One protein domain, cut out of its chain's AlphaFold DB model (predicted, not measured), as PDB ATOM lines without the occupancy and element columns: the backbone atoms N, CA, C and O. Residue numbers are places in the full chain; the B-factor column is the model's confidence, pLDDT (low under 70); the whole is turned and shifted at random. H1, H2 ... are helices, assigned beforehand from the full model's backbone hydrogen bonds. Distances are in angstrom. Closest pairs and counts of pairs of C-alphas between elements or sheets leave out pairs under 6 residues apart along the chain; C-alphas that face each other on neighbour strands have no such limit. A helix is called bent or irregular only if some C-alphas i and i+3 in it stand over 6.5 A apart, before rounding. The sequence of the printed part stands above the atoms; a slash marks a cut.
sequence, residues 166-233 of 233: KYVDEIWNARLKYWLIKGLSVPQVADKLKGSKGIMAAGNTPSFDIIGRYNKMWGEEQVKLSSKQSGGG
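AT A GLANCE: This is residues 166 to 233 of the 233 residues of an uncharacterized protein of Peronospora effusa (UniProt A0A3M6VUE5). One long helix, H4, makes the long axis: H1 and H2 pack on its residues 207 to 218, and its far end sticks out as an arm, with residues 222 to 233 standing free. The short H3 and the links beside it close the end of the body where H4 begins, at the other end from the arm. The printed part has 68 residues with four named helices, in the order H1, H2, H3, H4, and no named strand; the class is all helix. The whole is loose, with a radius of gyration of the C-alphas of 14.1 A, and it spans 51 by 24 by 17 A, the arm making much of the length.

IN THESE COORDINATES: Find C-alpha 207 at (-7.000, 18.053, 40.849); from there H4, residues 207 to 230, runs 35.2 A to C-alpha 230 at (6.712, 31.453, 11.318). Go back to C-alpha 166 at (-11.203, 1.073, 35.304), where H1, residues 166 to 181, begins; it measures 24.9 A from first to last C-alpha. H1 is irregular: C-alphas 166 and 169 are 8.2 A apart, and its line is a rough one. H2 holds residues 186 to 194 and measures 12.4 A, and H3 is the four residues 197 to 200.

HOW THE PARTS SIT: Begin at H4 and look at its residues 207 to 218, with which alone it touches H2; the closest C-alphas are those of Val 186 and Asn 215, 6.4 A apart. These two helices run opposite ways at a shallow tilt of 22 degrees. H1 touches H4 at residues 210 to 218 of H4 alone, the closest C-alphas being those of Leu 176 and Tyr 214, 6.1 A apart. They run the same way at a steep tilt of 37 degrees, only just steep. H1 and H2 are close but not clearly touching, with the C-alphas of Trp 179 and Val 189 closest at 7.6 A; they run opposite ways at a steep tilt of 39 degrees. H3 is close to H4 but not clearly touching, the closest C-alphas being those of Met 200 and Ser 207 at 6.5 A. H2 and H3 meet only through their link, and H1 and H3 are apart. In H2 and H4 every O i to N i+4 pair is within hydrogen-bond range, in H1 11 of 12 are, and H3 is too short for such a pair.

THE WHOLE: The two C-alphas farthest apart are those of Ala 202 and Gly 233, 50.6 A. Without the free residues 222 to 233, the body of 56 residues spans 30 by 22 by 16 A. The printed part has no cut, and it ends at Gly 233, the chain's last residue. The links H1 to H2 and H2 to H3 are tight, and H3 to H4 is short. The mean pLDDT of the printed part is 72.2; look for values under 70 at residues 195 to 208 and 228 to 233.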
ATOM      1  N   LYS A 166     -11.983   1.684  36.389       73.50
ATOM      2  CA  LYS A 166     -11.203   1.073  35.304       73.50
ATOM      3  C   LYS A 166     -10.785   2.052  34.196       73.50
ATOM      4  O   LYS A 166      -9.793   1.805  33.524       73.50
ATOM      5  N   TYR A 167     -11.543   3.128  33.980       72.25
ATOM      6  CA  TYR A 167     -11.369   4.041  32.841       72.25
ATOM      7  C   TYR A 167     -11.123   5.491  33.274       72.25
ATOM      8  O   TYR A 167     -11.264   6.407  32.464       72.25
ATOM      9  N   VAL A 168     -10.777   5.721  34.544       73.56
ATOM     10  CA  VAL A 168     -10.608   7.070  35.113       73.56
ATOM     11  C   VAL A 168      -9.617   7.897  34.293       73.56
ATOM     12  O   VAL A 168      -9.962   8.999  33.860       73.56
ATOM     13  N   ASP A 169      -8.429   7.357  34.018       74.50
ATOM     14  CA  ASP A 169      -7.396   8.062  33.255       74.50
ATOM     15  C   ASP A 169      -7.792   8.304  31.795       74.50
ATOM     16  O   ASP A 169      -7.578   9.395  31.264       74.50
ATOM     17  N   GLU A 170      -8.411   7.319  31.139       76.50
ATOM     18  CA  GLU A 170      -8.854   7.441  29.746       76.50
ATOM     19  C   GLU A 170      -9.938   8.516  29.599       76.50
ATOM     20  O   GLU A 170      -9.890   9.340  28.680       76.50
ATOM     21  N   ILE A 171     -10.884   8.567  30.540       77.38
ATOM     22  CA  ILE A 171     -11.944   9.576  30.567       77.38
ATOM     23  C   ILE A 171     -11.370  10.966  30.848       77.38
ATOM     24  O   ILE A 171     -11.764  11.930  30.184       77.38
ATOM     25  N   TRP A 172     -10.439  11.095  31.798       78.38
ATOM     26  CA  TRP A 172      -9.772  12.371  32.055       78.38
ATOM     27  C   TRP A 172      -8.984  12.844  30.839       78.38
ATOM     28  O   TRP A 172      -9.142  13.991  30.427       78.38
ATOM     29  N   ASN A 173      -8.225  11.965  30.190       80.06
ATOM     30  CA  ASN A 173      -7.504  12.295  28.964       80.06
ATOM     31  C   ASN A 173      -8.463  12.758  27.848       80.06
ATOM     32  O   ASN A 173      -8.229  13.774  27.191       80.06
ATOM     33  N   ALA A 174      -9.599  12.074  27.679       79.88
ATOM     34  CA  ALA A 174     -10.622  12.461  26.713       79.88
ATOM     35  C   ALA A 174     -11.255  13.832  27.033       79.88
ATOM     36  O   ALA A 174     -11.464  14.640  26.125       79.88
ATOM     37  N   ARG A 175     -11.505  14.134  28.316       81.25
ATOM     38  CA  ARG A 175     -11.972  15.456  28.783       81.25
ATOM     39  C   ARG A 175     -10.967  16.558  28.474       81.25
ATOM     40  O   ARG A 175     -11.350  17.586  27.921       81.25
ATOM     41  N   LEU A 176      -9.694  16.334  28.791       83.06
ATOM     42  CA  LEU A 176      -8.638  17.317  28.563       83.06
ATOM     43  C   LEU A 176      -8.468  17.620  27.069       83.06
ATOM     44  O   LEU A 176      -8.443  18.786  26.680       83.06
ATOM     45  N   LYS A 177      -8.451  16.588  26.215       81.69
ATOM     46  CA  LYS A 177      -8.428  16.761  24.753       81.69
ATOM     47  C   LYS A 177      -9.648  17.522  24.242       81.69
ATOM     48  O   LYS A 177      -9.522  18.370  23.365       81.69
ATOM     49  N   TYR A 178     -10.830  17.245  24.790       82.50
ATOM     50  CA  TYR A 178     -12.043  17.973  24.422       82.50
ATOM     51  C   TYR A 178     -11.953  19.465  24.773       82.50
ATOM     52  O   TYR A 178     -12.333  20.306  23.960       82.50
ATOM     53  N   TRP A 179     -11.430  19.808  25.953       83.88
ATOM     54  CA  TRP A 179     -11.215  21.202  26.349       83.88
ATOM     55  C   TRP A 179     -10.171  21.909  25.489       83.88
ATOM     56  O   TRP A 179     -10.395  23.058  25.110       83.88
ATOM     57  N   LEU A 180      -9.109  21.197  25.103       81.81
ATOM     58  CA  LEU A 180      -8.092  21.702  24.187       81.81
ATOM     59  C   LEU A 180      -8.698  22.044  22.817       81.81
ATOM     60  O   LEU A 180      -8.527  23.156  22.333       81.81
ATOM     61  N   ILE A 181      -9.497  21.136  22.237       80.62
ATOM     62  CA  ILE A 181     -10.210  21.367  20.963       80.62
ATOM     63  C   ILE A 181     -11.178  22.553  21.066       80.62
ATOM     64  O   ILE A 181     -11.389  23.281  20.100       80.62
ATOM     65  N   LYS A 182     -11.796  22.744  22.234       79.69
ATOM     66  CA  LYS A 182     -12.691  23.874  22.503       79.69
ATOM     67  C   LYS A 182     -11.954  25.184  22.796       79.69
ATOM     68  O   LYS A 182     -12.627  26.200  22.943       79.69
ATOM     69  N   GLY A 183     -10.624  25.170  22.874       80.38
ATOM     70  CA  GLY A 183      -9.814  26.360  23.111       80.38
ATOM     71  C   GLY A 183      -9.944  26.927  24.525       80.38
ATOM     72  O   GLY A 183      -9.800  28.133  24.697       80.38
ATOM     73  N   LEU A 184     -10.258  26.101  25.533       81.75
ATOM     74  CA  LEU A 184     -10.397  26.600  26.905       81.75
ATOM     75  C   LEU A 184      -9.036  27.023  27.464       81.75
ATOM     76  O   LEU A 184      -8.069  26.267  27.410       81.75
ATOM     77  N   SER A 185      -8.969  28.191  28.093       80.06
ATOM     78  CA  SER A 185      -7.753  28.611  28.784       80.06
ATOM     79  C   SER A 185      -7.542  27.821  30.083       80.06
ATOM     80  O   SER A 185      -8.478  27.267  30.668       80.06
ATOM     81  N   VAL A 186      -6.298  27.776  30.566       79.88
ATOM     82  CA  VAL A 186      -5.950  27.106  31.833       79.88
ATOM     83  C   VAL A 186      -6.805  27.608  33.019       79.88
ATOM     84  O   VAL A 186      -7.310  26.762  33.761       79.88
ATOM     85  N   PRO A 187      -7.076  28.925  33.182       79.81
ATOM     86  CA  PRO A 187      -7.999  29.420  34.209       79.81
ATOM     87  C   PRO A 187      -9.427  28.876  34.065       79.81
ATOM     88  O   PRO A 187     -10.014  28.422  35.044       79.81
ATOM     89  N   GLN A 188      -9.962  28.829  32.840       82.12
ATOM     90  CA  GLN A 188     -11.308  28.300  32.583       82.12
ATOM     91  C   GLN A 188     -11.412  26.808  32.922       82.12
ATOM     92  O   GLN A 188     -12.432  26.351  33.441       82.12
ATOM     93  N   VAL A 189     -10.357  26.034  32.652       81.69
ATOM     94  CA  VAL A 189     -10.282  24.623  33.053       81.69
ATOM     95  C   VAL A 189     -10.217  24.481  34.573       81.69
ATOM     96  O   VAL A 189     -10.927  23.644  35.135       81.69
ATOM     97  N   ALA A 190      -9.431  25.317  35.254       79.12
ATOM     98  CA  ALA A 190      -9.344  25.311  36.711       79.12
ATOM     99  C   ALA A 190     -10.709  25.586  37.369       79.12
ATOM    100  O   ALA A 190     -11.074  24.899  38.324       79.12
ATOM    101  N   ASP A 191     -11.502  26.513  36.831       80.62
ATOM    102  CA  ASP A 191     -12.839  26.806  37.355       80.62
ATOM    103  C   ASP A 191     -13.827  25.654  37.131       80.62
ATOM    104  O   ASP A 191     -14.570  25.289  38.050       80.62
ATOM    105  N   LYS A 192     -13.769  24.976  35.976       78.69
ATOM    106  CA  LYS A 192     -14.551  23.745  35.755       78.69
ATOM    107  C   LYS A 192     -14.174  22.634  36.733       78.69
ATOM    108  O   LYS A 192     -15.050  21.916  37.212       78.69
ATOM    109  N   LEU A 193     -12.891  22.512  37.069       76.38
ATOM    110  CA  LEU A 193     -12.417  21.520  38.033       76.38
ATOM    111  C   LEU A 193     -12.837  21.858  39.469       76.38
ATOM    112  O   LEU A 193     -13.246  20.950  40.195       76.38
ATOM    113  N   LYS A 194     -12.835  23.136  39.875       71.62
ATOM    114  CA  LYS A 194     -13.342  23.566  41.194       71.62
ATOM    115  C   LYS A 194     -14.805  23.161  41.408       71.62
ATOM    116  O   LYS A 194     -15.139  22.681  42.490       71.62
ATOM    117  N   GLY A 195     -15.641  23.275  40.374       65.00
ATOM    118  CA  GLY A 195     -17.039  22.822  40.397       65.00
ATOM    119  C   GLY A 195     -17.224  21.297  40.462       65.00
ATOM    120  O   GLY A 195     -18.316  20.831  40.771       65.00
ATOM    121  N   SER A 196     -16.165  20.512  40.221       63.91
ATOM    122  CA  SER A 196     -16.180  19.037  40.218       63.91
ATOM    123  C   SER A 196     -15.615  18.386  41.492       63.91
ATOM    124  O   SER A 196     -15.388  17.172  41.529       63.91
ATOM    125  N   LYS A 197     -15.396  19.182  42.555       56.53
ATOM    126  CA  LYS A 197     -14.758  18.779  43.827       56.53
ATOM    127  C   LYS A 197     -15.274  17.457  44.420       56.53
ATOM    128  O   LYS A 197     -14.475  16.705  44.964       56.53
ATOM    129  N   GLY A 198     -16.564  17.139  44.275       50.66
ATOM    130  CA  GLY A 198     -17.156  15.909  44.819       50.66
ATOM    131  C   GLY A 198     -16.710  14.604  44.142       50.66
ATOM    132  O   GLY A 198     -16.841  13.541  44.737       50.66
ATOM    133  N   ILE A 199     -16.170  14.656  42.917       49.94
ATOM    134  CA  ILE A 199     -15.826  13.451  42.131       49.94
ATOM    135  C   ILE A 199     -14.324  13.268  41.965       49.94
ATOM    136  O   ILE A 199     -13.857  12.140  41.818       49.94
ATOM    137  N   MET A 200     -13.543  14.341  42.095       52.72
ATOM    138  CA  MET A 200     -12.086  14.219  42.198       52.72
ATOM    139  C   MET A 200     -11.664  13.426  43.445       52.72
ATOM    140  O   MET A 200     -10.678  12.701  43.390       52.72
ATOM    141  N   ALA A 201     -12.474  13.454  44.510       46.19
ATOM    142  CA  ALA A 201     -12.306  12.577  45.670       46.19
ATOM    143  C   ALA A 201     -12.567  11.087  45.360       46.19
ATOM    144  O   ALA A 201     -11.995  10.223  46.011       46.19
ATOM    145  N   ALA A 202     -13.402  10.774  44.360       42.84
ATOM    146  CA  ALA A 202     -13.749   9.399  43.986       42.84
ATOM    147  C   ALA A 202     -12.771   8.769  42.977       42.84
ATOM    148  O   ALA A 202     -12.765   7.555  42.815       42.84
ATOM    149  N   GLY A 203     -11.978   9.579  42.266       51.25
ATOM    150  CA  GLY A 203     -11.078   9.118  41.205       51.25
ATOM    151  C   GLY A 203      -9.616   8.920  41.615       51.25
ATOM    152  O   GLY A 203      -8.793   8.724  40.726       51.25
ATOM    153  N   ASN A 204      -9.260   9.047  42.903       56.16
ATOM    154  CA  ASN A 204      -7.878   9.008  43.429       56.16
ATOM    155  C   ASN A 204      -6.855   9.930  42.724       56.16
ATOM    156  O   ASN A 204      -5.666   9.876  43.023       56.16
ATOM    157  N   THR A 205      -7.294  10.798  41.810       58.28
ATOM    158  CA  THR A 205      -6.423  11.674  41.028       58.28
ATOM    159  C   THR A 205      -6.506  13.090  41.594       58.28
ATOM    160  O   THR A 205      -7.585  13.694  41.547       58.28
ATOM    161  N   PRO A 206      -5.403  13.656  42.114       61.53
ATOM    162  CA  PRO A 206      -5.391  15.025  42.608       61.53
ATOM    163  C   PRO A 206      -5.749  16.013  41.491       61.53
ATOM    164  O   PRO A 206      -5.222  15.938  40.383       61.53
ATOM    165  N   SER A 207      -6.602  16.993  41.791       61.56
ATOM    166  CA  SER A 207      -7.000  18.053  40.849       61.56
ATOM    167  C   SER A 207      -5.812  18.799  40.230       61.56
ATOM    168  O   SER A 207      -5.849  19.196  39.065       61.56
ATOM    169  N   PHE A 208      -4.747  18.957  41.013       59.34
ATOM    170  CA  PHE A 208      -3.501  19.591  40.611       59.34
ATOM    171  C   PHE A 208      -2.800  18.838  39.471       59.34
ATOM    172  O   PHE A 208      -2.330  19.459  38.519       59.34
ATOM    173  N   ASP A 209      -2.810  17.504  39.514       79.25
ATOM    174  CA  ASP A 209      -2.203  16.659  38.484       79.25
ATOM    175  C   ASP A 209      -2.949  16.772  37.138       79.25
ATOM    176  O   ASP A 209      -2.349  16.807  36.064       79.25
ATOM    177  N   ILE A 210      -4.273  16.947  37.181       77.06
ATOM    178  CA  ILE A 210      -5.105  17.149  35.985       77.06
ATOM    179  C   ILE A 210      -4.816  18.511  35.329       77.06
ATOM    180  O   ILE A 210      -4.686  18.591  34.104       77.06
ATOM    181  N   ILE A 211      -4.678  19.579  36.124       79.88
ATOM    182  CA  ILE A 211      -4.326  20.921  35.618       79.88
ATOM    183  C   ILE A 211      -2.915  20.922  35.023       79.88
ATOM    184  O   ILE A 211      -2.715  21.476  33.942       79.88
ATOM    185  N   GLY A 212      -1.952  20.271  35.684       82.25
ATOM    186  CA  GLY A 212      -0.587  20.130  35.175       82.25
ATOM    187  C   GLY A 212      -0.548  19.427  33.816       82.25
ATOM    188  O   GLY A 212       0.057  19.938  32.869       82.25
ATOM    189  N   ARG A 213      -1.280  18.310  33.679       83.56
ATOM    190  CA  ARG A 213      -1.443  17.597  32.400       83.56
ATOM    191  C   ARG A 213      -2.056  18.489  31.316       83.56
ATOM    192  O   ARG A 213      -1.570  18.485  30.184       83.56
ATOM    193  N   TYR A 214      -3.080  19.281  31.644       84.25
ATOM    194  CA  TYR A 214      -3.687  20.217  30.691       84.25
ATOM    195  C   TYR A 214      -2.721  21.313  30.239       84.25
ATOM    196  O   TYR A 214      -2.613  21.577  29.045       84.25
ATOM    197  N   ASN A 215      -1.996  21.924  31.178       84.12
ATOM    198  CA  ASN A 215      -1.073  23.020  30.893       84.12
ATOM    199  C   ASN A 215       0.046  22.587  29.932       84.12
ATOM    200  O   ASN A 215       0.385  23.318  29.006       84.12
ATOM    201  N   LYS A 216       0.556  21.359  30.093       87.31
ATOM    202  CA  LYS A 216       1.527  20.775  29.161       87.31
ATOM    203  C   LYS A 216       0.960  20.658  27.739       87.31
ATOM    204  O   LYS A 216       1.585  21.138  26.798       87.31
ATOM    205  N   MET A 217      -0.237  20.083  27.584       84.00
ATOM    206  CA  MET A 217      -0.887  19.948  26.271       84.00
ATOM    207  C   MET A 217      -1.214  21.303  25.633       84.00
ATOM    208  O   MET A 217      -1.036  21.479  24.432       84.00
ATOM    209  N   TRP A 218      -1.671  22.263  26.437       84.69
ATOM    210  CA  TRP A 218      -1.935  23.622  25.978       84.69
ATOM    211  C   TRP A 218      -0.656  24.302  25.485       84.69
ATOM    212  O   TRP A 218      -0.648  24.853  24.389       84.69
ATOM    213  N   GLY A 219       0.438  24.218  26.249       82.25
ATOM    214  CA  GLY A 219       1.738  24.772  25.865       82.25
ATOM    215  C   GLY A 219       2.281  24.172  24.564       82.25
ATOM    216  O   GLY A 219       2.701  24.914  23.681       82.25
ATOM    217  N   GLU A 220       2.202  22.848  24.403       85.44
ATOM    218  CA  GLU A 220       2.584  22.165  23.157       85.44
ATOM    219  C   GLU A 220       1.756  22.640  21.951       85.44
ATOM    220  O   GLU A 220       2.291  22.798  20.852       85.44
ATOM    221  N   GLU A 221       0.459  22.898  22.141       81.94
ATOM    222  CA  GLU A 221      -0.417  23.410  21.085       81.94
ATOM    223  C   GLU A 221      -0.069  24.858  20.707       81.94
ATOM    224  O   GLU A 221       0.029  25.176  19.523       81.94
ATOM    225  N   GLN A 222       0.209  25.724  21.688       80.12
ATOM    226  CA  GLN A 222       0.638  27.105  21.427       80.12
ATOM    227  C   GLN A 222       1.971  27.161  20.666       80.12
ATOM    228  O   GLN A 222       2.111  27.943  19.724       80.12
ATOM    229  N   VAL A 223       2.931  26.293  21.011       81.12
ATOM    230  CA  VAL A 223       4.214  26.190  20.294       81.12
ATOM    231  C   VAL A 223       3.999  25.767  18.837       81.12
ATOM    232  O   VAL A 223       4.566  26.384  17.937       81.12
ATOM    233  N   LYS A 224       3.137  24.773  18.576       78.62
ATOM    234  CA  LYS A 224       2.801  24.341  17.205       78.62
ATOM    235  C   LYS A 224       2.131  25.439  16.386       78.62
ATOM    236  O   LYS A 224       2.406  25.564  15.191       78.62
ATOM    237  N   LEU A 225       1.236  26.208  17.005       74.81
ATOM    238  CA  LEU A 225       0.569  27.338  16.357       74.81
ATOM    239  C   LEU A 225       1.581  28.434  15.996       74.81
ATOM    240  O   LEU A 225       1.582  28.905  14.859       74.81
ATOM    241  N   SER A 226       2.497  28.755  16.913       72.31
ATOM    242  CA  SER A 226       3.569  29.733  16.695       72.31
ATOM    243  C   SER A 226       4.545  29.302  15.589       72.31
ATOM    244  O   SER A 226       4.844  30.089  14.689       72.31
ATOM    245  N   SER A 227       4.969  28.031  15.560       71.88
ATOM    246  CA  SER A 227       5.860  27.523  14.504       71.88
ATOM    247  C   SER A 227       5.192  27.480  13.127       71.88
ATOM    248  O   SER A 227       5.854  27.684  12.112       71.88
ATOM    249  N   LYS A 228       3.872  27.244  13.071       69.06
ATOM    250  CA  LYS A 228       3.101  27.287  11.817       69.06
ATOM    251  C   LYS A 228       2.998  28.697  11.243       69.06
ATOM    252  O   LYS A 228       2.999  28.844  10.027       69.06
ATOM    253  N   GLN A 229       2.909  29.711  12.099       57.03
ATOM    254  CA  GLN A 229       2.872  31.111  11.668       57.03
ATOM    255  C   GLN A 229       4.243  31.619  11.195       57.03
ATOM    256  O   GLN A 229       4.293  32.475  10.323       57.03
ATOM    257  N   SER A 230       5.346  31.063  11.708       52.88
ATOM    258  CA  SER A 230       6.712  31.453  11.318       52.88
ATOM    259  C   SER A 230       7.234  30.783  10.036       52.88
ATOM    260  O   SER A 230       8.242  31.235   9.503       52.88
ATOM    261  N   GLY A 231       6.607  29.705   9.553       51.53
ATOM    262  CA  GLY A 231       7.070  28.932   8.387       51.53
ATOM    263  C   GLY A 231       6.335  29.219   7.072       51.53
ATOM    264  O   GLY A 231       6.477  28.444   6.132       51.53
ATOM    265  N   GLY A 232       5.505  30.264   7.024       44.06
ATOM    266  CA  GLY A 232       4.689  30.639   5.860       44.06
ATOM    267  C   GLY A 232       5.110  31.950   5.187       44.06
ATOM    268  O   GLY A 232       4.235  32.649   4.682       44.06
ATOM    269  N   GLY A 233       6.399  32.300   5.254       34.84
ATOM    270  CA  GLY A 233       6.996  33.466   4.589       34.84
ATOM    271  C   GLY A 233       7.710  33.091   3.301       34.84
ATOM    272  O   GLY A 233       8.361  32.022   3.299       34.84
TER     273      GLY A 233